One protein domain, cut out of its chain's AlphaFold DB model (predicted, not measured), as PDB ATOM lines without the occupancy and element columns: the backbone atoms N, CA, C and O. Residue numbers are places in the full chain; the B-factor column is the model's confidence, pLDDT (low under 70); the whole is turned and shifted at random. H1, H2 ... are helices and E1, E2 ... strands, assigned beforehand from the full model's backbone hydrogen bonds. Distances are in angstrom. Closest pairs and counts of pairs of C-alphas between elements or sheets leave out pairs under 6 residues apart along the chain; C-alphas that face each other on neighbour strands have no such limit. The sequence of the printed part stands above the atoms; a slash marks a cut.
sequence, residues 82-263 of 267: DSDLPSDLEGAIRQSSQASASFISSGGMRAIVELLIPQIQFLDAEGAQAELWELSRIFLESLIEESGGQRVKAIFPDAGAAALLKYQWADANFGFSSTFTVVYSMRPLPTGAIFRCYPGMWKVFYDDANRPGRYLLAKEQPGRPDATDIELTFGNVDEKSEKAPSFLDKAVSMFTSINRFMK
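This is residues 82 to 263 of the 267 residues of an uncharacterized protein of Ensete ventricosum (UniProt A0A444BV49). A twisted, curved sheet of five strands has the long helix H1 lying along one face and the short helix H5 over the other; H3 packs on H1, away from the sheet. From this body a tail, residues 235 to 263, with H6 and H7, sticks far out, and so do residues 156 to 161 and 167 to 175 around H4. The 182 printed residues hold seven named helices and six named strands, in the order H1 E1 H2 H3 E2 H4 E3 E4 E5 E6 H5 H6 H7, of mixed class. The sheet, E1 E3 E4 E5 E6, is mixed, and the whole is loose, with a radius of gyration of the C-alphas of 21.5 A and spans of 68 by 41 by 29 A.

Edge strand E1, residues 110 to 115, is parallel to E3, residues 181 to 189, at 11 degrees, with N 112 and O 181 2.8 A apart. E3 bends by 64 degrees at residue 184. With E4, residues 192 to 197, E5, residues 202 to 207, and E6, residues 215 to 221, it makes a meander, each strand the antiparallel neighbour of the one before, in three hairpins. Within hydrogen-bond range are N 187 and O 194, 2.9 A, N 203 and O 195, 2.8 A, and N 218 and O 204, 2.8 A. H1, residues 89 to 105, is over E3 at a height over the sheet of 8.7 A and runs along the strands, at 15 degrees to E3 on the local plane; the C-alphas of Ser 96 and Tyr 184, their closest, are 5.5 A apart. H5, residues 227 to 235, is on the opposite face, over E5, at a height of 9.9 A. H3, residues 129 to 146, touches H1 at a steep tilt of 38 degrees, the same way; their closest C-alphas, of Ser 97 and Leu 143, are 4.8 A apart. H2, residues 118 to 124, and H3 touch only at the corner, and only just, with 3 pairs of C-alphas within 8 A, the closest those of Leu 123 and Leu 132, 6.0 A. E2, residues 153 to 155, pairs with no named strand. H4, residues 159 to 168, and H6, residues 247 to 255, touch no helix; H6 and H7, residues 258 to 261, meet only through their link. In H1, H3, H4, H5 and H6 every O i to N i+4 pair is within hydrogen-bond range; in H2 0 of 3 are, beside 3 of 4 O i to N i+3 pairs, and H7 is too short for an O i to N i+4 pair.

H1 begins at C-alpha 89, (151.644, 99.864, 170.817), and is 24.3 A long; H3 is 25.6 A and E3 22.0 A. H7 ends at C-alpha 261, (187.444, 112.538, 180.642).

The C-alphas of Asp 171 and Pro 245, the two farthest apart, are 70.0 A apart. The printed part has no cut; the links H4 to E3 and H5 to H6 are long. Mean pLDDT of the printed part is 70.9, with residues 118 to 134, 136, 149 to 179 and 235 to 263 under 70.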
ATOM      1  N   ASP A  82     147.744 115.351 164.480       76.25
ATOM      2  CA  ASP A  82     148.305 114.063 164.844       76.25
ATOM      3  C   ASP A  82     147.255 113.018 165.253       76.25
ATOM      4  O   ASP A  82     147.633 111.929 165.679       76.25
ATOM      5  N   SER A  83     145.952 113.313 165.159       81.94
ATOM      6  CA  SER A  83     144.856 112.414 165.575       81.94
ATOM      7  C   SER A  83     144.916 111.034 164.919       81.94
ATOM      8  O   SER A  83     144.453 110.063 165.509       81.94
ATOM      9  N   ASP A  84     145.531 110.940 163.739       83.31
ATOM     10  CA  ASP A  84     145.712 109.683 163.013       83.31
ATOM     11  C   ASP A  84     146.804 108.784 163.616       83.31
ATOM     12  O   ASP A  84     146.852 107.595 163.302       83.31
ATOM     13  N   LEU A  85     147.689 109.330 164.456       86.81
ATOM     14  CA  LEU A  85     148.753 108.569 165.107       86.81
ATOM     15  C   LEU A  85     148.193 107.755 166.286       86.81
ATOM     16  O   LEU A  85     147.450 108.305 167.109       86.81
ATOM     17  N   PRO A  86     148.583 106.473 166.417       86.81
ATOM     18  CA  PRO A  86     148.157 105.637 167.533       86.81
ATOM     19  C   PRO A  86     148.693 106.179 168.865       86.81
ATOM     20  O   PRO A  86     149.755 106.797 168.921       86.81
ATOM     21  N   SER A  87     147.956 105.943 169.952       83.56
ATOM     22  CA  SER A  87     148.335 106.386 171.303       83.56
ATOM     23  C   SER A  87     149.271 105.425 172.042       83.56
ATOM     24  O   SER A  87     149.918 105.831 173.003       83.56
ATOM     25  N   ASP A  88     149.312 104.156 171.634       85.38
ATOM     26  CA  ASP A  88     150.100 103.085 172.244       85.38
ATOM     27  C   ASP A  88     150.416 101.966 171.231       85.38
ATOM     28  O   ASP A  88     149.983 101.997 170.073       85.38
ATOM     29  N   LEU A  89     151.217 100.983 171.660       82.62
ATOM     30  CA  LEU A  89     151.644  99.864 170.817       82.62
ATOM     31  C   LEU A  89     150.467  98.971 170.399       82.62
ATOM     32  O   LEU A  89     150.372  98.606 169.230       82.62
ATOM     33  N   GLU A  90     149.552  98.647 171.316       85.50
ATOM     34  CA  GLU A  90     148.365  97.847 170.991       85.50
ATOM     35  C   GLU A  90     147.470  98.570 169.969       85.50
ATOM     36  O   GLU A  90     147.011  97.966 168.999       85.50
ATOM     37  N   GLY A  91     147.275  99.878 170.130       87.88
ATOM     38  CA  GLY A  91     146.557 100.731 169.193       87.88
ATOM     39  C   GLY A  91     147.217 100.758 167.820       87.88
ATOM     40  O   GLY A  91     146.520 100.623 166.815       87.88
ATOM     41  N   ALA A  92     148.549 100.838 167.756       87.56
ATOM     42  CA  ALA A  92     149.293 100.736 166.501       87.56
ATOM     43  C   ALA A  92     149.090  99.370 165.823       87.56
ATOM     44  O   ALA A  92     148.888  99.298 164.610       87.56
ATOM     45  N   ILE A  93     149.088  98.285 166.605       85.56
ATOM     46  CA  ILE A  93     148.822  96.929 166.115       85.56
ATOM     47  C   ILE A  93     147.404  96.836 165.540       85.56
ATOM     48  O   ILE A  93     147.242  96.431 164.389       85.56
ATOM     49  N   ARG A  94     146.381  97.276 166.278       91.25
ATOM     50  CA  ARG A  94     144.982  97.254 165.816       91.25
ATOM     51  C   ARG A  94     144.769  98.117 164.573       91.25
ATOM     52  O   ARG A  94     144.152  97.662 163.611       91.25
ATOM     53  N   GLN A  95     145.326  99.328 164.557       93.56
ATOM     54  CA  GLN A  95     145.248 100.229 163.406       93.56
ATOM     55  C   GLN A  95     145.911  99.606 162.169       93.56
ATOM     56  O   GLN A  95     145.382  99.693 161.060       93.56
ATOM     57  N   SER A  96     147.030  98.901 162.352       91.44
ATOM     58  CA  SER A  96     147.692  98.190 161.260       91.44
ATOM     59  C   SER A  96     146.866  97.018 160.709       91.44
ATOM     60  O   SER A  96     146.859  96.794 159.491       91.44
ATOM     61  N   SER A  97     146.110  96.314 161.560       88.69
ATOM     62  CA  SER A  97     145.153  95.284 161.133       88.69
ATOM     63  C   SER A  97     144.025  95.886 160.298       88.69
ATOM     64  O   SER A  97     143.719  95.366 159.229       88.69
ATOM     65  N   GLN A  98     143.460  97.014 160.730       93.94
ATOM     66  CA  GLN A  98     142.390  97.718 160.012       93.94
ATOM     67  C   GLN A  98     142.848  98.243 158.648       93.94
ATOM     68  O   GLN A  98     142.149  98.077 157.643       93.94
ATOM     69  N   ALA A  99     144.053  98.817 158.579       92.06
ATOM     70  CA  ALA A  99     144.664  99.246 157.322       92.06
ATOM     71  C   ALA A  99     144.853  98.062 156.359       92.06
ATOM     72  O   ALA A  99     144.555  98.162 155.165       92.06
ATOM     73  N   SER A 100     145.298  96.917 156.888       89.81
ATOM     74  CA  SER A 100     145.469  95.679 156.124       89.81
ATOM     75  C   SER A 100     144.134  95.126 155.621       89.81
ATOM     76  O   SER A 100     144.023  94.792 154.444       89.81
ATOM     77  N   ALA A 101     143.107  95.078 156.472       89.56
ATOM     78  CA  ALA A 101     141.764  94.631 156.105       89.56
ATOM     79  C   ALA A 101     141.147  95.523 155.020       89.56
ATOM     80  O   ALA A 101     140.599  95.020 154.038       89.56
ATOM     81  N   SER A 102     141.301  96.841 155.154       90.88
ATOM     82  CA  SER A 102     140.831  97.818 154.168       90.88
ATOM     83  C   SER A 102     141.518  97.627 152.815       90.88
ATOM     84  O   SER A 102     140.853  97.606 151.780       90.88
ATOM     85  N   PHE A 103     142.838  97.420 152.816       89.56
ATOM     86  CA  PHE A 103     143.603  97.153 151.598       89.56
ATOM     87  C   PHE A 103     143.210  95.826 150.939       89.56
ATOM     88  O   PHE A 103     143.060  95.754 149.722       89.56
ATOM     89  N   ILE A 104     143.009  94.769 151.724       85.00
ATOM     90  CA  ILE A 104     142.556  93.474 151.204       85.00
ATOM     91  C   ILE A 104     141.152  93.605 150.600       85.00
ATOM     92  O   ILE A 104     140.903  93.134 149.490       85.00
ATOM     93  N   SER A 105     140.254  94.314 151.286       86.69
ATOM     94  CA  SER A 105     138.882  94.565 150.828       86.69
ATOM     95  C   SER A 105     138.830  95.391 149.542       86.69
ATOM     96  O   SER A 105     137.930  95.200 148.728       86.69
ATOM     97  N   SER A 106     139.824  96.252 149.297       85.06
ATOM     98  CA  SER A 106     139.973  96.975 148.027       85.06
ATOM     99  C   SER A 106     140.573  96.124 146.895       85.06
ATOM    100  O   SER A 106     140.914  96.661 145.844       85.06
ATOM    101  N   GLY A 107     140.758  94.814 147.098       83.00
ATOM    102  CA  GLY A 107     141.380  93.893 146.140       83.00
ATOM    103  C   GLY A 107     142.909  93.823 146.231       83.00
ATOM    104  O   GLY A 107     143.557  93.227 145.367       83.00
ATOM    105  N   GLY A 108     143.506  94.434 147.255       80.75
ATOM    106  CA  GLY A 108     144.941  94.421 147.494       80.75
ATOM    107  C   GLY A 108     145.436  93.036 147.902       80.75
ATOM    108  O   GLY A 108     144.889  92.406 148.804       80.75
ATOM    109  N   MET A 109     146.493  92.557 147.238       73.75
ATOM    110  CA  MET A 109     146.948  91.181 147.440       73.75
ATOM    111  C   MET A 109     148.092  91.012 148.426       73.75
ATOM    112  O   MET A 109     148.177  89.971 149.060       73.75
ATOM    113  N   ARG A 110     149.004  91.985 148.520       77.00
ATOM    114  CA  ARG A 110     150.253  91.873 149.285       77.00
ATOM    115  C   ARG A 110     150.480  93.103 150.144       77.00
ATOM    116  O   ARG A 110     150.871  94.138 149.612       77.00
ATOM    117  N   ALA A 111     150.239  92.976 151.439       81.94
ATOM    118  CA  ALA A 111     150.376  94.039 152.422       81.94
ATOM    119  C   ALA A 111     151.658  93.854 153.244       81.94
ATOM    120  O   ALA A 111     151.954  92.744 153.678       81.94
ATOM    121  N   ILE A 112     152.396  94.936 153.483       84.75
ATOM    122  CA  ILE A 112     153.441  95.006 154.512       84.75
ATOM    123  C   ILE A 112     152.943  95.898 155.638       84.75
ATOM    124  O   ILE A 112     152.488  97.021 155.386       84.75
ATOM    125  N   VAL A 113     153.098  95.403 156.861       83.88
ATOM    126  CA  VAL A 113     153.001  96.194 158.083       83.88
ATOM    127  C   VAL A 113     154.409  96.385 158.638       83.88
ATOM    128  O   VAL A 113     155.100  95.419 158.959       83.88
ATOM    129  N   GLU A 114     154.840  97.639 158.732       84.81
ATOM    130  CA  GLU A 114     156.114  98.026 159.330       84.81
ATOM    131  C   GLU A 114     155.865  98.765 160.646       84.81
ATOM    132  O   GLU A 114     155.326  99.871 160.668       84.81
ATOM    133  N   LEU A 115     156.302  98.183 161.756       79.62
ATOM    134  CA  LEU A 115     156.296  98.852 163.052       79.62
ATOM    135  C   LEU A 115     157.749  99.088 163.467       79.62
ATOM    136  O   LEU A 115     158.393  98.234 164.067       79.62
ATOM    137  N   LEU A 116     158.289 100.247 163.091       75.69
ATOM    138  CA  LEU A 116     159.678 100.643 163.340       75.69
ATOM    139  C   LEU A 116     159.777 101.415 164.654       75.69
ATOM    140  O   LEU A 116     160.334 102.507 164.726       75.69
ATOM    141  N   ILE A 117     159.182 100.832 165.685       70.12
ATOM    142  CA  ILE A 117     159.015 101.433 166.995       70.12
ATOM    143  C   ILE A 117     160.101 100.868 167.934       70.12
ATOM    144  O   ILE A 117     160.222  99.646 168.015       70.12
ATOM    145  N   PRO A 118     160.898 101.701 168.635       62.59
ATOM    146  CA  PRO A 118     161.907 101.277 169.612       62.59
ATOM    147  C   PRO A 118     161.519 100.100 170.519       62.59
ATOM    148  O   PRO A 118     162.331  99.205 170.712       62.59
ATOM    149  N   GLN A 119     160.280 100.047 171.011       57.88
ATOM    150  CA  GLN A 119     159.788  98.982 171.892       57.88
ATOM    151  C   GLN A 119     159.830  97.594 171.230       57.88
ATOM    152  O   GLN A 119     160.151  96.607 171.883       57.88
ATOM    153  N   ILE A 120     159.595  97.514 169.917       60.34
ATOM    154  CA  ILE A 120     159.640  96.249 169.167       60.34
ATOM    155  C   ILE A 120     161.070  95.718 169.042       60.34
ATOM    156  O   ILE A 120     161.258  94.514 168.931       60.34
ATOM    157  N   GLN A 121     162.093  96.576 169.124       58.88
ATOM    158  CA  GLN A 121     163.492  96.128 169.062       58.88
ATOM    159  C   GLN A 121     163.873  95.258 170.268       58.88
ATOM    160  O   GLN A 121     164.789  94.446 170.172       58.88
ATOM    161  N   PHE A 122     163.156  95.391 171.387       59.50
ATOM    162  CA  PHE A 122     163.348  94.544 172.562       59.50
ATOM    163  C   PHE A 122     162.637  93.189 172.447       59.50
ATOM    164  O   PHE A 122     162.934  92.294 173.232       59.50
ATOM    165  N   LEU A 123     161.767  92.988 171.448       57.41
ATOM    166  CA  LEU A 123     161.115  91.694 171.204       57.41
ATOM    167  C   LEU A 123     162.081  90.622 170.674       57.41
ATOM    168  O   LEU A 123     161.776  89.432 170.748       57.41
ATOM    169  N   ASP A 124     163.266  91.033 170.213       55.81
ATOM    170  CA  ASP A 124     164.373  90.143 169.850       55.81
ATOM    171  C   ASP A 124     165.222  89.721 171.071       55.81
ATOM    172  O   ASP A 124     166.154  88.923 170.937       55.81
ATOM    173  N   ALA A 125     164.933  90.254 172.267       58.53
ATOM    174  CA  ALA A 125     165.636  89.904 173.495       58.53
ATOM    175  C   ALA A 125     165.178  88.548 174.058       58.53
ATOM    176  O   ALA A 125     164.034  88.111 173.897       58.53
ATOM    177  N   GLU A 126     166.083  87.877 174.772       53.94
ATOM    178  CA  GLU A 126     165.790  86.621 175.459       53.94
ATOM    179  C   GLU A 126     164.635  86.817 176.461       53.94
ATOM    180  O   GLU A 126     164.729  87.620 177.386       53.94
ATOM    181  N   GLY A 127     163.522  86.104 176.251       59.91
ATOM    182  CA  GLY A 127     162.320  86.174 177.096       59.91
ATOM    183  C   GLY A 127     161.143  86.984 176.533       59.91
ATOM    184  O   GLY A 127     160.023  86.796 177.001       59.91
ATOM    185  N   ALA A 128     161.330  87.790 175.483       63.78
ATOM    186  CA  ALA A 128     160.268  88.636 174.913       63.78
ATOM    187  C   ALA A 128     159.343  87.918 173.898       63.78
ATOM    188  O   ALA A 128     158.430  88.504 173.314       63.78
ATOM    189  N   GLN A 129     159.538  86.607 173.712       59.53
ATOM    190  CA  GLN A 129     158.783  85.776 172.765       59.53
ATOM    191  C   GLN A 129     157.277  85.734 173.063       59.53
ATOM    192  O   GLN A 129     156.468  85.666 172.138       59.53
ATOM    193  N   ALA A 130     156.900  85.766 174.345       63.41
ATOM    194  CA  ALA A 130     155.500  85.737 174.764       63.41
ATOM    195  C   ALA A 130     154.760  87.021 174.362       63.41
ATOM    196  O   ALA A 130     153.642  86.951 173.857       63.41
ATOM    197  N   GLU A 131     155.414  88.171 174.518       64.88
ATOM    198  CA  GLU A 131     154.862  89.478 174.164       64.88
ATOM    199  C   GLU A 131     154.728  89.625 172.646       64.88
ATOM    200  O   GLU A 131     153.663  89.979 172.144       64.88
ATOM    201  N   LEU A 132     155.760  89.241 171.885       65.25
ATOM    202  CA  LEU A 132     155.687  89.233 170.421       65.25
ATOM    203  C   LEU A 132     154.538  88.352 169.918       65.25
ATOM    204  O   LEU A 132     153.838  88.704 168.963       65.25
ATOM    205  N   TRP A 133     154.338  87.199 170.556       63.78
ATOM    206  CA  TRP A 133     153.242  86.303 170.225       63.78
ATOM    207  C   TRP A 133     151.875  86.899 170.571       63.78
ATOM    208  O   TRP A 133     150.947  86.778 169.772       63.78
ATOM    209  N   GLU A 134     151.745  87.573 171.713       69.06
ATOM    210  CA  GLU A 134     150.512  88.255 172.112       69.06
ATOM    211  C   GLU A 134     150.158  89.387 171.141       69.06
ATOM    212  O   GLU A 134     149.038  89.433 170.631       69.06
ATOM    213  N   LEU A 135     151.129  90.224 170.769       70.19
ATOM    214  CA  LEU A 135     150.945  91.274 169.763       70.19
ATOM    215  C   LEU A 135     150.568  90.686 168.395       70.19
ATOM    216  O   LEU A 135     149.657  91.181 167.728       70.19
ATOM    217  N   SER A 136     151.215  89.586 167.994       67.75
ATOM    218  CA  SER A 136     150.890  88.868 166.754       67.75
ATOM    219  C   SER A 136     149.469  88.304 166.780       67.75
ATOM    220  O   SER A 136     148.764  88.344 165.771       67.75
ATOM    221  N   ARG A 137     149.021  87.792 167.931       72.06
ATOM    222  CA  ARG A 137     147.649  87.320 168.120       72.06
ATOM    223  C   ARG A 137     146.657  88.469 167.982       72.06
ATOM    224  O   ARG A 137     145.732  88.336 167.188       72.06
ATOM    225  N   ILE A 138     146.865  89.581 168.689       76.88
ATOM    226  CA  ILE A 138     145.980  90.757 168.618       76.88
ATOM    227  C   ILE A 138     145.859  91.236 167.171       76.88
ATOM    228  O   ILE A 138     144.752  91.497 166.695       76.88
ATOM    229  N   PHE A 139     146.985  91.295 166.454       81.06
ATOM    230  CA  PHE A 139     147.007  91.654 165.042       81.06
ATOM    231  C   PHE A 139     146.130  90.716 164.198       81.06
ATOM    232  O   PHE A 139     145.271  91.180 163.443       81.06
ATOM    233  N   LEU A 140     146.354  89.403 164.314       75.00
ATOM    234  CA  LEU A 140     145.686  88.388 163.498       75.00
ATOM    235  C   LEU A 140     144.196  88.276 163.817       75.00
ATOM    236  O   LEU A 140     143.396  88.179 162.894       75.00
ATOM    237  N   GLU A 141     143.820  88.308 165.095       77.06
ATOM    238  CA  GLU A 141     142.419  88.278 165.524       77.06
ATOM    239  C   GLU A 141     141.671  89.502 164.995       77.06
ATOM    240  O   GLU A 141     140.645  89.341 164.332       77.06
ATOM    241  N   SER A 142     142.246  90.698 165.168       83.56
ATOM    242  CA  SER A 142     141.664  91.938 164.636       83.56
ATOM    243  C   SER A 142     141.556  91.890 163.109       83.56
ATOM    244  O   SER A 142     140.550  92.289 162.537       83.56
ATOM    245  N   LEU A 143     142.568  91.359 162.413       81.12
ATOM    246  CA  LEU A 143     142.541  91.248 160.956       81.12
ATOM    247  C   LEU A 143     141.471  90.264 160.462       81.12
ATOM    248  O   LEU A 143     140.809  90.527 159.460       81.12
ATOM    249  N   ILE A 144     141.311  89.119 161.127       77.44
ATOM    250  CA  ILE A 144     140.296  88.117 160.773       77.44
ATOM    251  C   ILE A 144     138.893  88.692 160.971       77.44
ATOM    252  O   ILE A 144     138.040  88.508 160.101       77.44
ATOM    253  N   GLU A 145     138.676  89.394 162.085       84.25
ATOM    254  CA  GLU A 145     137.416  90.069 162.394       84.25
ATOM    255  C   GLU A 145     137.076  91.120 161.327       84.25
ATOM    256  O   GLU A 145     136.022  91.039 160.697       84.25
ATOM    257  N   GLU A 146     138.008  92.030 161.041       82.44
ATOM    258  CA  GLU A 146     137.808  93.143 160.102       82.44
ATOM    259  C   GLU A 146     137.714  92.685 158.634       82.44
ATOM    260  O   GLU A 146     137.025  93.298 157.822       82.44
ATOM    261  N   SER A 147     138.384  91.589 158.260       78.25
ATOM    262  CA  SER A 147     138.333  91.046 156.890       78.25
ATOM    263  C   SER A 147     137.140  90.119 156.627       78.25
ATOM    264  O   SER A 147     136.984  89.629 155.506       78.25
ATOM    265  N   GLY A 148     136.308  89.838 157.636       79.25
ATOM    266  CA  GLY A 148     135.167  88.930 157.502       79.25
ATOM    267  C   GLY A 148     135.568  87.464 157.294       79.25
ATOM    268  O   GLY A 148     134.872  86.725 156.598       79.25
ATOM    269  N   GLY A 149     136.697  87.031 157.869       65.00
ATOM    270  CA  GLY A 149     137.133  85.631 157.836       65.00
ATOM    271  C   GLY A 149     137.868  85.194 156.564       65.00
ATOM    272  O   GLY A 149     137.989  83.991 156.308       65.00
ATOM    273  N   GLN A 150     138.383  86.132 155.761       64.69
ATOM    274  CA  GLN A 150     139.263  85.777 154.646       64.69
ATOM    275  C   GLN A 150     140.525  85.071 155.162       64.69
ATOM    276  O   GLN A 150     141.122  85.455 156.167       64.69
ATOM    277  N   ARG A 151     140.953  84.002 154.480       59.78
ATOM    278  CA  ARG A 151     142.146  83.250 154.892       59.78
ATOM    279  C   ARG A 151     143.405  84.047 154.563       59.78
ATOM    280  O   ARG A 151     143.783  84.170 153.400       59.78
ATOM    281  N   VAL A 152     144.077  84.533 155.601       59.31
ATOM    282  CA  VAL A 152     145.330  85.281 155.501       59.31
ATOM    283  C   VAL A 152     146.526  84.350 155.723       59.31
ATOM    284  O   VAL A 152     146.523  83.542 156.650       59.31
ATOM    285  N   LYS A 153     147.565  84.458 154.882       58.62
ATOM    286  CA  LYS A 153     148.846  83.766 155.080       58.62
ATOM    287  C   LYS A 153     149.932  84.780 155.436       58.62
ATOM    288  O   LYS A 153     150.240  85.659 154.630       58.62
ATOM    289  N   ALA A 154     150.514  84.629 156.622       53.19
ATOM    290  CA  ALA A 154     151.696  85.375 157.037       53.19
ATOM    291  C   ALA A 154     152.952  84.785 156.374       53.19
ATOM    292  O   ALA A 154     153.129  83.564 156.343       53.19
ATOM    293  N   ILE A 155     153.804  85.648 155.823       57.31
ATOM    294  CA  ILE A 155     155.096  85.290 155.232       57.31
ATOM    295  C   ILE A 155     156.172  86.110 155.949       57.31
ATOM    296  O   ILE A 155     156.090  87.337 156.002       57.31
ATOM    297  N   PHE A 156     157.176  85.424 156.495       49.06
ATOM    298  CA  PHE A 156     158.337  86.050 157.126       49.06
ATOM    299  C   PHE A 156     159.440  86.289 156.078       49.06
ATOM    300  O   PHE A 156     159.618  85.442 155.196       49.06
ATOM    301  N   PRO A 157     160.161  87.425 156.118       45.25
ATOM    302  CA  PRO A 157     161.012  87.847 155.021       45.25
ATOM    303  C   PRO A 157     162.460  87.450 155.290       45.25
ATOM    304  O   PRO A 157     163.260  88.250 155.768       45.25
ATOM    305  N   ASP A 158     162.843  86.241 154.901       45.72
ATOM    306  CA  ASP A 158     164.219  86.061 154.460       45.72
ATOM    307  C   ASP A 158     164.256  85.421 153.070       45.72
ATOM    308  O   ASP A 158     163.481  84.523 152.720       45.72
ATOM    309  N   ALA A 159     165.130  85.977 152.231       50.00
ATOM    310  CA  ALA A 159     165.268  85.597 150.833       50.00
ATOM    311  C   ALA A 159     165.740  84.140 150.670       50.00
ATOM    312  O   ALA A 159     165.449  83.526 149.644       50.00
ATOM    313  N   GLY A 160     166.422  83.577 151.674       56.16
ATOM    314  CA  GLY A 160     166.854  82.182 151.711       56.16
ATOM    315  C   GLY A 160     165.678  81.220 151.873       56.16
ATOM    316  O   GLY A 160     165.563  80.271 151.097       56.16
ATOM    317  N   ALA A 161     164.751  81.499 152.793       51.50
ATOM    318  CA  ALA A 161     163.521  80.722 152.960       51.50
ATOM    319  C   ALA A 161     162.622  80.791 151.713       51.50
ATOM    320  O   ALA A 161     162.116  79.767 151.245       51.50
ATOM    321  N   ALA A 162     162.478  81.979 151.112       50.16
ATOM    322  CA  ALA A 162     161.740  82.145 149.859       50.16
ATOM    323  C   ALA A 162     162.397  81.391 148.681       50.16
ATOM    324  O   ALA A 162     161.695  80.776 147.874       50.16
ATOM    325  N   ALA A 163     163.734  81.394 148.592       54.56
ATOM    326  CA  ALA A 163     164.485  80.669 147.566       54.56
ATOM    327  C   ALA A 163     164.414  79.140 147.744       54.56
ATOM    328  O   ALA A 163     164.203  78.430 146.761       54.56
ATOM    329  N   LEU A 164     164.516  78.630 148.979       54.72
ATOM    330  CA  LEU A 164     164.355  77.203 149.291       54.72
ATOM    331  C   LEU A 164     162.953  76.699 148.941       54.72
ATOM    332  O   LEU A 164     162.825  75.654 148.308       54.72
ATOM    333  N   LEU A 165     161.907  77.457 149.286       49.94
ATOM    334  CA  LEU A 165     160.524  77.097 148.960       49.94
ATOM    335  C   LEU A 165     160.275  77.086 147.445       49.94
ATOM    336  O   LEU A 165     159.595  76.194 146.950       49.94
ATOM    337  N   LYS A 166     160.868  78.023 146.693       50.41
ATOM    338  CA  LYS A 166     160.798  78.039 145.221       50.41
ATOM    339  C   LYS A 166     161.542  76.859 144.576       50.41
ATOM    340  O   LYS A 166     161.125  76.397 143.521       50.41
ATOM    341  N   TYR A 167     162.632  76.390 145.188       55.53
ATOM    342  CA  TYR A 167     163.419  75.257 144.690       55.53
ATOM    343  C   TYR A 167     162.801  73.895 145.048       55.53
ATOM    344  O   TYR A 167     162.837  72.979 144.232       55.53
ATOM    345  N   GLN A 168     162.224  73.749 146.246       53.94
ATOM    346  CA  GLN A 168     161.669  72.475 146.727       53.94
ATOM    347  C   GLN A 168     160.200  72.241 146.340       53.94
ATOM    348  O   GLN A 168     159.780  71.090 146.265       53.94
ATOM    349  N   TRP A 169     159.421  73.297 146.076       48.22
ATOM    350  CA  TRP A 169     157.980  73.206 145.793       48.22
ATOM    351  C   TRP A 169     157.661  73.602 144.347       48.22
ATOM    352  O   TRP A 169     157.043  74.630 144.062       48.22
ATOM    353  N   ALA A 170     158.136  72.778 143.412       54.38
ATOM    354  CA  ALA A 170     158.030  73.024 141.973       54.38
ATOM    355  C   ALA A 170     156.582  72.995 141.431       54.38
ATOM    356  O   ALA A 170     156.329  73.510 140.344       54.38
ATOM    357  N   ASP A 171     155.639  72.417 142.177       54.91
ATOM    358  CA  ASP A 171     154.225  72.225 141.828       54.91
ATOM    359  C   ASP A 171     153.264  73.180 142.566       54.91
ATOM    360  O   ASP A 171     152.040  73.050 142.482       54.91
ATOM    361  N   ALA A 172     153.796  74.171 143.284       48.16
ATOM    362  CA  ALA A 172     152.991  75.133 144.023       48.16
ATOM    363  C   ALA A 172     152.159  76.041 143.091       48.16
ATOM    364  O   ALA A 172     152.690  76.884 142.369       48.16
ATOM    365  N   ASN A 173     150.828  75.934 143.159       45.25
ATOM    366  CA  ASN A 173     149.894  76.694 142.317       45.25
ATOM    367  C   ASN A 173     149.574  78.104 142.872       45.25
ATOM    368  O   ASN A 173     148.410  78.481 143.006       45.25
ATOM    369  N   PHE A 174     150.599  78.878 143.249       47.28
ATOM    370  CA  PHE A 174     150.460  80.287 143.640       47.28
ATOM    371  C   PHE A 174     151.554  81.157 142.998       47.28
ATOM    372  O   PHE A 174     152.731  80.812 143.001       47.28
ATOM    373  N   GLY A 175     151.183  82.319 142.451       42.19
ATOM    374  CA  GLY A 175     152.144  83.251 141.844       42.19
ATOM    375  C   GLY A 175     152.968  84.015 142.887       42.19
ATOM    376  O   GLY A 175     152.451  84.372 143.949       42.19
ATOM    377  N   PHE A 176     154.231  84.326 142.578       43.59
ATOM    378  CA  PHE A 176     155.085  85.247 143.339       43.59
ATOM    379  C   PHE A 176     154.998  86.659 142.719       43.59
ATOM    380  O   PHE A 176     155.741  86.981 141.804       43.59
ATOM    381  N   SER A 177     154.074  87.506 143.179       48.09
ATOM    382  CA  SER A 177     154.046  88.946 142.863       48.09
ATOM    383  C   SER A 177     155.120  89.719 143.652       48.09
ATOM    384  O   SER A 177     155.162  89.745 144.882       48.09
ATOM    385  N   SER A 178     156.047  90.323 142.923       45.62
ATOM    386  CA  SER A 178     157.243  90.981 143.450       45.62
ATOM    387  C   SER A 178     156.985  92.321 144.150       45.62
ATOM    388  O   SER A 178     157.914  92.863 144.741       45.62
ATOM    389  N   THR A 179     155.765  92.865 144.119       60.03
ATOM    390  CA  THR A 179     155.482  94.205 144.657       60.03
ATOM    391  C   THR A 179     154.545  94.114 145.850       60.03
ATOM    392  O   THR A 179     153.321  94.110 145.726       60.03
ATOM    393  N   PHE A 180     155.134  94.013 147.033       75.31
ATOM    394  CA  PHE A 180     154.406  94.224 148.272       75.31
ATOM    395  C   PHE A 180     154.088  95.717 148.443       75.31
ATOM    396  O   PHE A 180     154.923  96.572 148.151       75.31
ATOM    397  N   THR A 181     152.886  96.037 148.920       83.12
ATOM    398  CA  THR A 181     152.479  97.411 149.237       83.12
ATOM    399  C   THR A 181     152.598  97.627 150.735       83.12
ATOM    400  O   THR A 181     151.995  96.892 151.512       83.12
ATOM    401  N   VAL A 182     153.340  98.648 151.158       87.38
ATOM    402  CA  VAL A 182     153.324  99.072 152.563       87.38
ATOM    403  C   VAL A 182     151.966  99.708 152.839       87.38
ATOM    404  O   VAL A 182     151.656 100.764 152.287       87.38
ATOM    405  N   VAL A 183     151.140  99.040 153.642       91.94
ATOM    406  CA  VAL A 183     149.790  99.508 154.006       91.94
ATOM    407  C   VAL A 183     149.790 100.205 155.355       91.94
ATOM    408  O   VAL A 183     148.936 101.047 155.610       91.94
ATOM    409  N   TYR A 184     150.776  99.887 156.189       92.50
ATOM    410  CA  TYR A 184     150.981 100.519 157.474       92.50
ATOM    411  C   TYR A 184     152.479 100.669 157.740       92.50
ATOM    412  O   TYR A 184     153.234  99.713 157.566       92.50
ATOM    413  N   SER A 185     152.914 101.863 158.132       89.75
ATOM    414  CA  SER A 185     154.287 102.128 158.566       89.75
ATOM    415  C   SER A 185     154.263 103.160 159.680       89.75
ATOM    416  O   SER A 185     153.662 104.218 159.517       89.75
ATOM    417  N   MET A 186     154.920 102.867 160.797       88.00
ATOM    418  CA  MET A 186     155.129 103.831 161.875       88.00
ATOM    419  C   MET A 186     156.609 103.864 162.224       88.00
ATOM    420  O   MET A 186     157.163 102.854 162.658       88.00
ATOM    421  N   ARG A 187     157.248 105.018 162.010       86.81
ATOM    422  CA  ARG A 187     158.676 105.225 162.253       86.81
ATOM    423  C   ARG A 187     158.920 106.559 162.961       86.81
ATOM    424  O   ARG A 187     158.973 107.595 162.298       86.81
ATOM    425  N   PRO A 188     159.128 106.539 164.280       82.81
ATOM    426  CA  PRO A 188     159.640 107.681 165.022       82.81
ATOM    427  C   PRO A 188     161.040 108.083 164.537       82.81
ATOM    428  O   PRO A 188     161.859 107.235 164.167       82.81
ATOM    429  N   LEU A 189     161.308 109.383 164.537       82.69
ATOM    430  CA  LEU A 189     162.586 110.017 164.226       82.69
ATOM    431  C   LEU A 189     162.995 110.919 165.406       82.69
ATOM    432  O   LEU A 189     162.144 111.266 166.217       82.69
ATOM    433  N   PRO A 190     164.271 111.335 165.514       81.19
ATOM    434  CA  PRO A 190     164.718 112.191 166.619       81.19
ATOM    435  C   PRO A 190     164.008 113.547 166.741       81.19
ATOM    436  O   PRO A 190     164.103 114.171 167.789       81.19
ATOM    437  N   THR A 191     163.383 114.023 165.665       82.75
ATOM    438  CA  THR A 191     162.741 115.344 165.572       82.75
ATOM    439  C   THR A 191     161.304 115.263 165.041       82.75
ATOM    440  O   THR A 191     160.749 116.264 164.579       82.75
ATOM    441  N   GLY A 192     160.707 114.064 165.029       88.19
ATOM    442  CA  GLY A 192     159.377 113.853 164.467       88.19
ATOM    443  C   GLY A 192     159.041 112.393 164.170       88.19
ATOM    444  O   GLY A 192     159.514 111.476 164.835       88.19
ATOM    445  N   ALA A 193     158.220 112.143 163.149       89.81
ATOM    446  CA  ALA A 193     157.829 110.787 162.759       89.81
ATOM    447  C   ALA A 193     157.441 110.676 161.277       89.81
ATOM    448  O   ALA A 193     156.982 111.633 160.660       89.81
ATOM    449  N   ILE A 194     157.578 109.477 160.713       90.88
ATOM    450  CA  ILE A 194     157.006 109.102 159.417       90.88
ATOM    451  C   ILE A 194     155.899 108.090 159.670       90.88
ATOM    452  O   ILE A 194     156.105 107.089 160.359       90.88
ATOM    453  N   PHE A 195     154.743 108.336 159.069       93.69
ATOM    454  CA  PHE A 195     153.555 107.526 159.258       93.69
ATOM    455  C   PHE A 195     152.875 107.202 157.933       93.69
ATOM    456  O   PHE A 195     152.834 108.007 157.000       93.69
ATOM    457  N   ARG A 196     152.299 106.008 157.869       94.25
ATOM    458  CA  ARG A 196     151.432 105.557 156.792       94.25
ATOM    459  C   ARG A 196     150.343 104.672 157.369       94.25
ATOM    460  O   ARG A 196     150.651 103.704 158.055       94.25
ATOM    461  N   CYS A 197     149.101 104.939 156.985       94.12
ATOM    462  CA  CYS A 197     147.958 104.074 157.250       94.12
ATOM    463  C   CYS A 197     147.032 104.093 156.031       94.12
ATOM    464  O   CYS A 197     146.463 105.133 155.711       94.12
ATOM    465  N   TYR A 198     146.904 102.969 155.322       93.12
ATOM    466  CA  TYR A 198     145.986 102.827 154.189       93.12
ATOM    467  C   TYR A 198     144.531 103.068 154.645       93.12
ATOM    468  O   TYR A 198     144.157 102.565 155.704       93.12
ATOM    469  N   PRO A 199     143.700 103.803 153.878       92.94
ATOM    470  CA  PRO A 199     143.932 104.325 152.522       92.94
ATOM    471  C   PRO A 199     144.661 105.679 152.448       92.94
ATOM    472  O   PRO A 199     144.862 106.196 151.351       92.94
ATOM    473  N   GLY A 200     145.066 106.247 153.583       91.56
ATOM    474  CA  GLY A 200     145.769 107.526 153.662       91.56
ATOM    475  C   GLY A 200     147.145 107.532 152.989       91.56
ATOM    476  O   GLY A 200     147.738 106.489 152.679       91.56
ATOM    477  N   MET A 201     147.649 108.743 152.762       93.00
ATOM    478  CA  MET A 201     148.961 109.001 152.171       93.00
ATOM    479  C   MET A 201     150.086 108.834 153.201       93.00
ATOM    480  O   MET A 201     149.848 108.609 154.390       93.00
ATOM    481  N   TRP A 202     151.333 108.918 152.742       93.94
ATOM    482  CA  TRP A 202     152.471 109.040 153.646       93.94
ATOM    483  C   TRP A 202     152.473 110.423 154.278       93.94
ATOM    484  O   TRP A 202     152.328 111.425 153.580       93.94
ATOM    485  N   LYS A 203     152.672 110.464 155.590       94.12
ATOM    486  CA  LYS A 203     152.725 111.686 156.384       94.12
ATOM    487  C   LYS A 203     154.073 111.785 157.081       94.12
ATOM    488  O   LYS A 203     154.575 110.798 157.618       94.12
ATOM    489  N   VAL A 204     154.652 112.977 157.055       91.94
ATOM    490  CA  VAL A 204     155.830 113.343 157.843       91.94
ATOM    491  C   VAL A 204     155.369 114.325 158.904       91.94
ATOM    492  O   VAL A 204     154.656 115.274 158.592       91.94
ATOM    493  N   PHE A 205     155.762 114.084 160.143       90.38
ATOM    494  CA  PHE A 205     155.428 114.883 161.308       90.38
ATOM    495  C   PHE A 205     156.699 115.452 161.939       90.38
ATOM    496  O   PHE A 205     157.726 114.776 161.919       90.38
ATOM    497  N   TYR A 206     156.607 116.641 162.536       87.94
ATOM    498  CA  TYR A 206     157.600 117.176 163.475       87.94
ATOM    499  C   TYR A 206     157.096 117.069 164.905       87.94
ATOM    500  O   TYR A 206     155.884 117.114 165.131       87.94
ATOM    501  N   ASP A 207     158.022 117.018 165.854       84.88
ATOM    502  CA  ASP A 207     157.689 117.243 167.257       84.88
ATOM    503  C   ASP A 207     157.177 118.677 167.458       84.88
ATOM    504  O   ASP A 207     157.751 119.652 166.962       84.88
ATOM    505  N   ASP A 208     156.080 118.815 168.196       83.69
ATOM    506  CA  ASP A 208     155.553 120.117 168.583       83.69
ATOM    507  C   ASP A 208     156.389 120.684 169.739       83.69
ATOM    508  O   ASP A 208     156.252 120.283 170.898       83.69
ATOM    509  N   ALA A 209     157.245 121.660 169.432       81.75
ATOM    510  CA  ALA A 209     158.107 122.313 170.419       81.75
ATOM    511  C   ALA A 209     157.327 122.984 171.567       81.75
ATOM    512  O   ALA A 209     157.875 123.172 172.654       81.75
ATOM    513  N   ASN A 210     156.062 123.350 171.341       82.56
ATOM    514  CA  ASN A 210     155.221 124.008 172.339       82.56
ATOM    515  C   ASN A 210     154.399 123.006 173.159       82.56
ATOM    516  O   ASN A 210     153.929 123.342 174.247       82.56
ATOM    517  N   ARG A 211     154.205 121.785 172.646       80.12
ATOM    518  CA  ARG A 211     153.388 120.737 173.269       80.12
ATOM    519  C   ARG A 211     154.157 119.410 173.275       80.12
ATOM    520  O   ARG A 211     154.005 118.618 172.348       80.12
ATOM    521  N   PRO A 212     154.946 119.132 174.331       78.00
ATOM    522  CA  PRO A 212     155.701 117.888 174.445       78.00
ATOM    523  C   PRO A 212     154.823 116.650 174.220       78.00
ATOM    524  O   PRO A 212     153.717 116.554 174.761       78.00
ATOM    525  N   GLY A 213     155.309 115.706 173.413       74.69
ATOM    526  CA  GLY A 213     154.583 114.479 173.082       74.69
ATOM    527  C   GLY A 213     153.456 114.622 172.054       74.69
ATOM    528  O   GLY A 213     152.688 113.668 171.880       74.69
ATOM    529  N   ARG A 214     153.338 115.787 171.402       85.31
ATOM    530  CA  ARG A 214     152.432 116.044 170.275       85.31
ATOM    531  C   ARG A 214     153.206 116.299 168.993       85.31
ATOM    532  O   ARG A 214     154.373 116.680 169.027       85.31
ATOM    533  N   TYR A 215     152.517 116.101 167.876       85.94
ATOM    534  CA  TYR A 215     153.101 116.212 166.549       85.94
ATOM    535  C   TYR A 215     152.370 117.232 165.674       85.94
ATOM    536  O   TYR A 215     151.150 117.385 165.748       85.94
ATOM    537  N   LEU A 216     153.122 117.892 164.794       88.00
ATOM    538  CA  LEU A 216     152.603 118.772 163.747       88.00
ATOM    539  C   LEU A 216     152.849 118.141 162.377       88.00
ATOM    540  O   LEU A 216     153.950 117.660 162.106       88.00
ATOM    541  N   LEU A 217     151.837 118.132 161.506       89.75
ATOM    542  CA  LEU A 217     151.969 117.567 160.165       89.75
ATOM    543  C   LEU A 217     152.860 118.475 159.304       89.75
ATOM    544  O   LEU A 217     152.517 119.621 159.028       89.75
ATOM    545  N   ALA A 218     153.995 117.944 158.861       89.38
ATOM    546  CA  ALA A 218     154.955 118.635 158.007       89.38
ATOM    547  C   ALA A 218     154.564 118.558 156.530       89.38
ATOM    548  O   ALA A 218     154.583 119.551 155.802       89.38
ATOM    549  N   LYS A 219     154.266 117.339 156.072       90.25
ATOM    550  CA  LYS A 219     154.086 117.019 154.656       90.25
ATOM    551  C   LYS A 219     153.221 115.777 154.507       90.25
ATOM    552  O   LYS A 219     153.384 114.811 155.250       90.25
ATOM    553  N   GLU A 220     152.361 115.785 153.499       93.75
ATOM    554  CA  GLU A 220     151.600 114.622 153.053       93.75
ATOM    555  C   GLU A 220     151.933 114.329 151.585       93.75
ATOM    556  O   GLU A 220     151.986 115.245 150.762       93.75
ATOM    557  N   GLN A 221     152.214 113.068 151.250       90.75
ATOM    558  CA  GLN A 221     152.651 112.683 149.907       90.75
ATOM    559  C   GLN A 221     152.296 111.231 149.532       90.75
ATOM    560  O   GLN A 221     152.190 110.366 150.402       90.75
ATOM    561  N   PRO A 222     152.138 110.914 148.230       87.81
ATOM    562  CA  PRO A 222     151.731 109.575 147.792       87.81
ATOM    563  C   PRO A 222     152.834 108.517 147.922       87.81
ATOM    564  O   PRO A 222     152.542 107.338 148.123       87.81
ATOM    565  N   GLY A 223     154.099 108.925 147.800       85.25
ATOM    566  CA  GLY A 223     155.262 108.041 147.871       85.25
ATOM    567  C   GLY A 223     155.895 107.999 149.259       85.25
ATOM    568  O   GLY A 223     155.810 108.960 150.024       85.25
ATOM    569  N   ARG A 224     156.572 106.889 149.575       88.06
ATOM    570  CA  ARG A 224     157.385 106.788 150.794       88.06
ATOM    571  C   ARG A 224     158.462 107.885 150.779       88.06
ATOM    572  O   ARG A 224     159.172 107.946 149.780       88.06
ATOM    573  N   PRO A 225     158.595 108.707 151.838       86.75
ATOM    574  CA  PRO A 225     159.669 109.695 151.926       86.75
ATOM    575  C   PRO A 225     161.036 109.023 151.822       86.75
ATOM    576  O   PRO A 225     161.299 108.052 152.542       86.75
ATOM    577  N   ASP A 226     161.879 109.514 150.915       84.06
ATOM    578  CA  ASP A 226     163.275 109.094 150.827       84.06
ATOM    579  C   ASP A 226     164.159 109.869 151.822       84.06
ATOM    580  O   ASP A 226     163.695 110.753 152.543       84.06
ATOM    581  N   ALA A 227     165.440 109.505 151.920       77.06
ATOM    582  CA  ALA A 227     166.360 110.166 152.846       77.06
ATOM    583  C   ALA A 227     166.508 111.669 152.552       77.06
ATOM    584  O   ALA A 227     166.603 112.460 153.483       77.06
ATOM    585  N   THR A 228     166.462 112.066 151.279       78.00
ATOM    586  CA  THR A 228     166.585 113.463 150.855       78.00
ATOM    587  C   THR A 228     165.321 114.260 151.172       78.00
ATOM    588  O   THR A 228     165.423 115.377 151.662       78.00
ATOM    589  N   ASP A 229     164.132 113.696 150.967       78.19
ATOM    590  CA  ASP A 229     162.846 114.264 151.377       78.19
ATOM    591  C   ASP A 229     162.816 114.504 152.885       78.19
ATOM    592  O   ASP A 229     162.355 115.550 153.346       78.19
ATOM    593  N   ILE A 230     163.301 113.524 153.652       80.94
ATOM    594  CA  ILE A 230     163.408 113.599 155.107       80.94
ATOM    595  C   ILE A 230     164.362 114.739 155.474       80.94
ATOM    596  O   ILE A 230     163.955 115.661 156.173       80.94
ATOM    597  N   GLU A 231     165.589 114.744 154.956       77.19
ATOM    598  CA  GLU A 231     166.578 115.797 155.218       77.19
ATOM    599  C   GLU A 231     166.103 117.186 154.795       77.19
ATOM    600  O   GLU A 231     166.309 118.140 155.530       77.19
ATOM    601  N   LEU A 232     165.425 117.330 153.657       76.19
ATOM    602  CA  LEU A 232     164.903 118.616 153.196       76.19
ATOM    603  C   LEU A 232     163.782 119.124 154.108       76.19
ATOM    604  O   LEU A 232     163.670 120.326 154.349       76.19
ATOM    605  N   THR A 233     162.955 118.207 154.606       78.69
ATOM    606  CA  THR A 233     161.887 118.513 155.556       78.69
ATOM    607  C   THR A 233     162.526 118.945 156.881       78.69
ATOM    608  O   THR A 233     162.292 120.058 157.340       78.69
ATOM    609  N   PHE A 234     163.423 118.158 157.472       74.94
ATOM    610  CA  PHE A 234     164.025 118.491 158.770       74.94
ATOM    611  C   PHE A 234     165.115 119.578 158.724       74.94
ATOM    612  O   PHE A 234     165.291 120.286 159.709       74.94
ATOM    613  N   GLY A 235     165.800 119.769 157.598       60.22
ATOM    614  CA  GLY A 235     166.902 120.722 157.419       60.22
ATOM    615  C   GLY A 235     166.469 122.144 157.049       60.22
ATOM    616  O   GLY A 235     167.144 123.099 157.413       60.22
ATOM    617  N   ASN A 236     165.307 122.331 156.408       51.31
ATOM    618  CA  ASN A 236     164.781 123.678 156.120       51.31
ATOM    619  C   ASN A 236     164.224 124.413 157.352       51.31
ATOM    620  O   ASN A 236     163.858 125.586 157.253       51.31
ATOM    621  N   VAL A 237     164.132 123.747 158.506       51.41
ATOM    622  CA  VAL A 237     163.678 124.384 159.750       51.41
ATOM    623  C   VAL A 237     164.763 125.310 160.323       51.41
ATOM    624  O   VAL A 237     164.427 126.306 160.962       51.41
ATOM    625  N   ASP A 238     166.041 125.068 160.005       45.19
ATOM    626  CA  ASP A 238     167.162 125.892 160.476       45.19
ATOM    627  C   ASP A 238     167.395 127.170 159.638       45.19
ATOM    628  O   ASP A 238     167.941 128.146 160.152       45.19
ATOM    629  N   GLU A 239     166.931 127.238 158.382       41.16
ATOM    630  CA  GLU A 239     167.223 128.380 157.489       41.16
ATOM    631  C   GLU A 239     166.147 129.480 157.455       41.16
ATOM    632  O   GLU A 239     166.381 130.555 156.902       41.16
ATOM    633  N   LYS A 240     164.976 129.288 158.080       38.91
ATOM    634  CA  LYS A 240     163.914 130.320 158.097       38.91
ATOM    635  C   LYS A 240     163.880 131.210 159.341       38.91
ATOM    636  O   LYS A 240     162.978 132.039 159.463       38.91
ATOM    637  N   SER A 241     164.860 131.091 160.235       36.34
ATOM    638  CA  SER A 241     164.972 131.929 161.432       36.34
ATOM    639  C   SER A 241     166.311 132.668 161.481       36.34
ATOM    640  O   SER A 241     167.160 132.417 162.338       36.34
ATOM    641  N   GLU A 242     166.492 133.646 160.594       38.47
ATOM    642  CA  GLU A 242     167.538 134.656 160.755       38.47
ATOM    643  C   GLU A 242     167.237 135.569 161.960       38.47
ATOM    644  O   GLU A 242     166.589 136.611 161.847       38.47
ATOM    645  N   LYS A 243     167.754 135.182 163.132       31.72
ATOM    646  CA  LYS A 243     168.407 136.091 164.092       31.72
ATOM    647  C   LYS A 243     169.207 135.290 165.127       31.72
ATOM    648  O   LYS A 243     168.655 134.693 166.044       31.72
ATOM    649  N   ALA A 244     170.529 135.301 164.968       36.09
ATOM    650  CA  ALA A 244     171.509 134.837 165.955       36.09
ATOM    651  C   ALA A 244     171.478 135.704 167.244       36.09
ATOM    652  O   ALA A 244     170.946 136.818 167.176       36.09
ATOM    653  N   PRO A 245     172.093 135.302 168.386       43.75
ATOM    654  CA  PRO A 245     172.956 134.135 168.623       43.75
ATOM    655  C   PRO A 245     172.568 133.309 169.875       43.75
ATOM    656  O   PRO A 245     172.389 133.850 170.961       43.75
ATOM    657  N   SER A 246     172.505 131.979 169.768       46.16
ATOM    658  CA  SER A 246     172.352 131.110 170.960       46.16
ATOM    659  C   SER A 246     172.928 129.694 170.808       46.16
ATOM    660  O   SER A 246     172.851 128.884 171.734       46.16
ATOM    661  N   PHE A 247     173.593 129.396 169.686       49.19
ATOM    662  CA  PHE A 247     174.209 128.083 169.451       49.19
ATOM    663  C   PHE A 247     175.668 127.972 169.920       49.19
ATOM    664  O   PHE A 247     176.102 126.872 170.257       49.19
ATOM    665  N   LEU A 248     176.414 129.078 170.041       49.81
ATOM    666  CA  LEU A 248     177.767 129.015 170.615       49.81
ATOM    667  C   LEU A 248     177.751 128.821 172.141       49.81
ATOM    668  O   LEU A 248     178.605 128.105 172.658       49.81
ATOM    669  N   ASP A 249     176.737 129.323 172.854       46.03
ATOM    670  CA  ASP A 249     176.629 129.129 174.310       46.03
ATOM    671  C   ASP A 249     176.301 127.673 174.688       46.03
ATOM    672  O   ASP A 249     176.823 127.142 175.672       46.03
ATOM    673  N   LYS A 250     175.511 126.971 173.861       48.75
ATOM    674  CA  LYS A 250     175.242 125.535 174.052       48.75
ATOM    675  C   LYS A 250     176.435 124.655 173.667       48.75
ATOM    676  O   LYS A 250     176.679 123.653 174.338       48.75
ATOM    677  N   ALA A 251     177.228 125.050 172.667       50.28
ATOM    678  CA  ALA A 251     178.449 124.328 172.309       50.28
ATOM    679  C   ALA A 251     179.534 124.457 173.397       50.28
ATOM    680  O   ALA A 251     180.148 123.457 173.766       50.28
ATOM    681  N   VAL A 252     179.715 125.639 173.998       50.56
ATOM    682  CA  VAL A 252     180.670 125.829 175.110       50.56
ATOM    683  C   VAL A 252     180.268 125.005 176.347       50.56
ATOM    684  O   VAL A 252     181.134 124.431 177.012       50.56
ATOM    685  N   SER A 253     178.966 124.828 176.607       48.28
ATOM    686  CA  SER A 253     178.490 123.956 177.692       48.28
ATOM    687  C   SER A 253     178.768 122.466 177.439       48.28
ATOM    688  O   SER A 253     179.029 121.729 178.392       48.28
ATOM    689  N   MET A 254     178.759 122.007 176.182       52.22
ATOM    690  CA  MET A 254     178.989 120.596 175.835       52.22
ATOM    691  C   MET A 254     180.475 120.195 175.811       52.22
ATOM    692  O   MET A 254     180.797 119.044 176.111       52.22
ATOM    693  N   PHE A 255     181.410 121.123 175.576       44.69
ATOM    694  CA  PHE A 255     182.850 120.809 175.602       44.69
ATOM    695  C   PHE A 255     183.459 120.706 177.014       44.69
ATOM    696  O   PHE A 255     184.547 120.148 177.181       44.69
ATOM    697  N   THR A 256     182.741 121.128 178.059       47.53
ATOM    698  CA  THR A 256     183.199 120.987 179.458       47.53
ATOM    699  C   THR A 256     183.266 119.519 179.912       47.53
ATOM    700  O   THR A 256     184.050 119.171 180.798       47.53
ATOM    701  N   SER A 257     182.508 118.624 179.265       45.53
ATOM    702  CA  SER A 257     182.473 117.197 179.616       45.53
ATOM    703  C   SER A 257     183.692 116.408 179.106       45.53
ATOM    704  O   SER A 257     184.133 115.462 179.759       45.53
ATOM    705  N   ILE A 258     184.317 116.831 177.999       54.25
ATOM    706  CA  ILE A 258     185.479 116.129 177.415       54.25
ATOM    707  C   ILE A 258     186.765 116.408 178.215       54.25
ATOM    708  O   ILE A 258     187.573 115.501 178.430       54.25
ATOM    709  N   ASN A 259     186.922 117.615 178.774       47.28
ATOM    710  CA  ASN A 259     188.070 117.948 179.634       47.28
ATOM    711  C   ASN A 259     188.075 117.196 180.979       47.28
ATOM    712  O   ASN A 259     189.127 117.074 181.610       47.28
ATOM    713  N   ARG A 260     186.933 116.644 181.418       57.44
ATOM    714  CA  ARG A 260     186.862 115.784 182.614       57.44
ATOM    715  C   ARG A 260     187.264 114.338 182.315       57.44
ATOM    716  O   ARG A 260     187.796 113.670 183.198       57.44
ATOM    717  N   PHE A 261     187.080 113.887 181.074       52.97
ATOM    718  CA  PHE A 261     187.444 112.538 180.642       52.97
ATOM    719  C   PHE A 261     188.961 112.388 180.438       52.97
ATOM    720  O   PHE A 261     189.546 111.402 180.878       52.97
ATOM    721  N   MET A 262     189.649 113.407 179.901       47.66
ATOM    722  CA  MET A 262     191.112 113.346 179.727       47.66
ATOM    723  C   MET A 262     191.927 113.472 181.026       47.66
ATOM    724  O   MET A 262     193.097 113.099 181.044       47.66
ATOM    725  N   LYS A 263     191.329 113.918 182.141       48.06
ATOM    726  CA  LYS A 263     192.004 113.955 183.455       48.06
ATOM    727  C   LYS A 263     191.877 112.643 184.247       48.06
ATOM    728  O   LYS A 263     192.514 112.504 185.287       48.06
TER     729      LYS A 263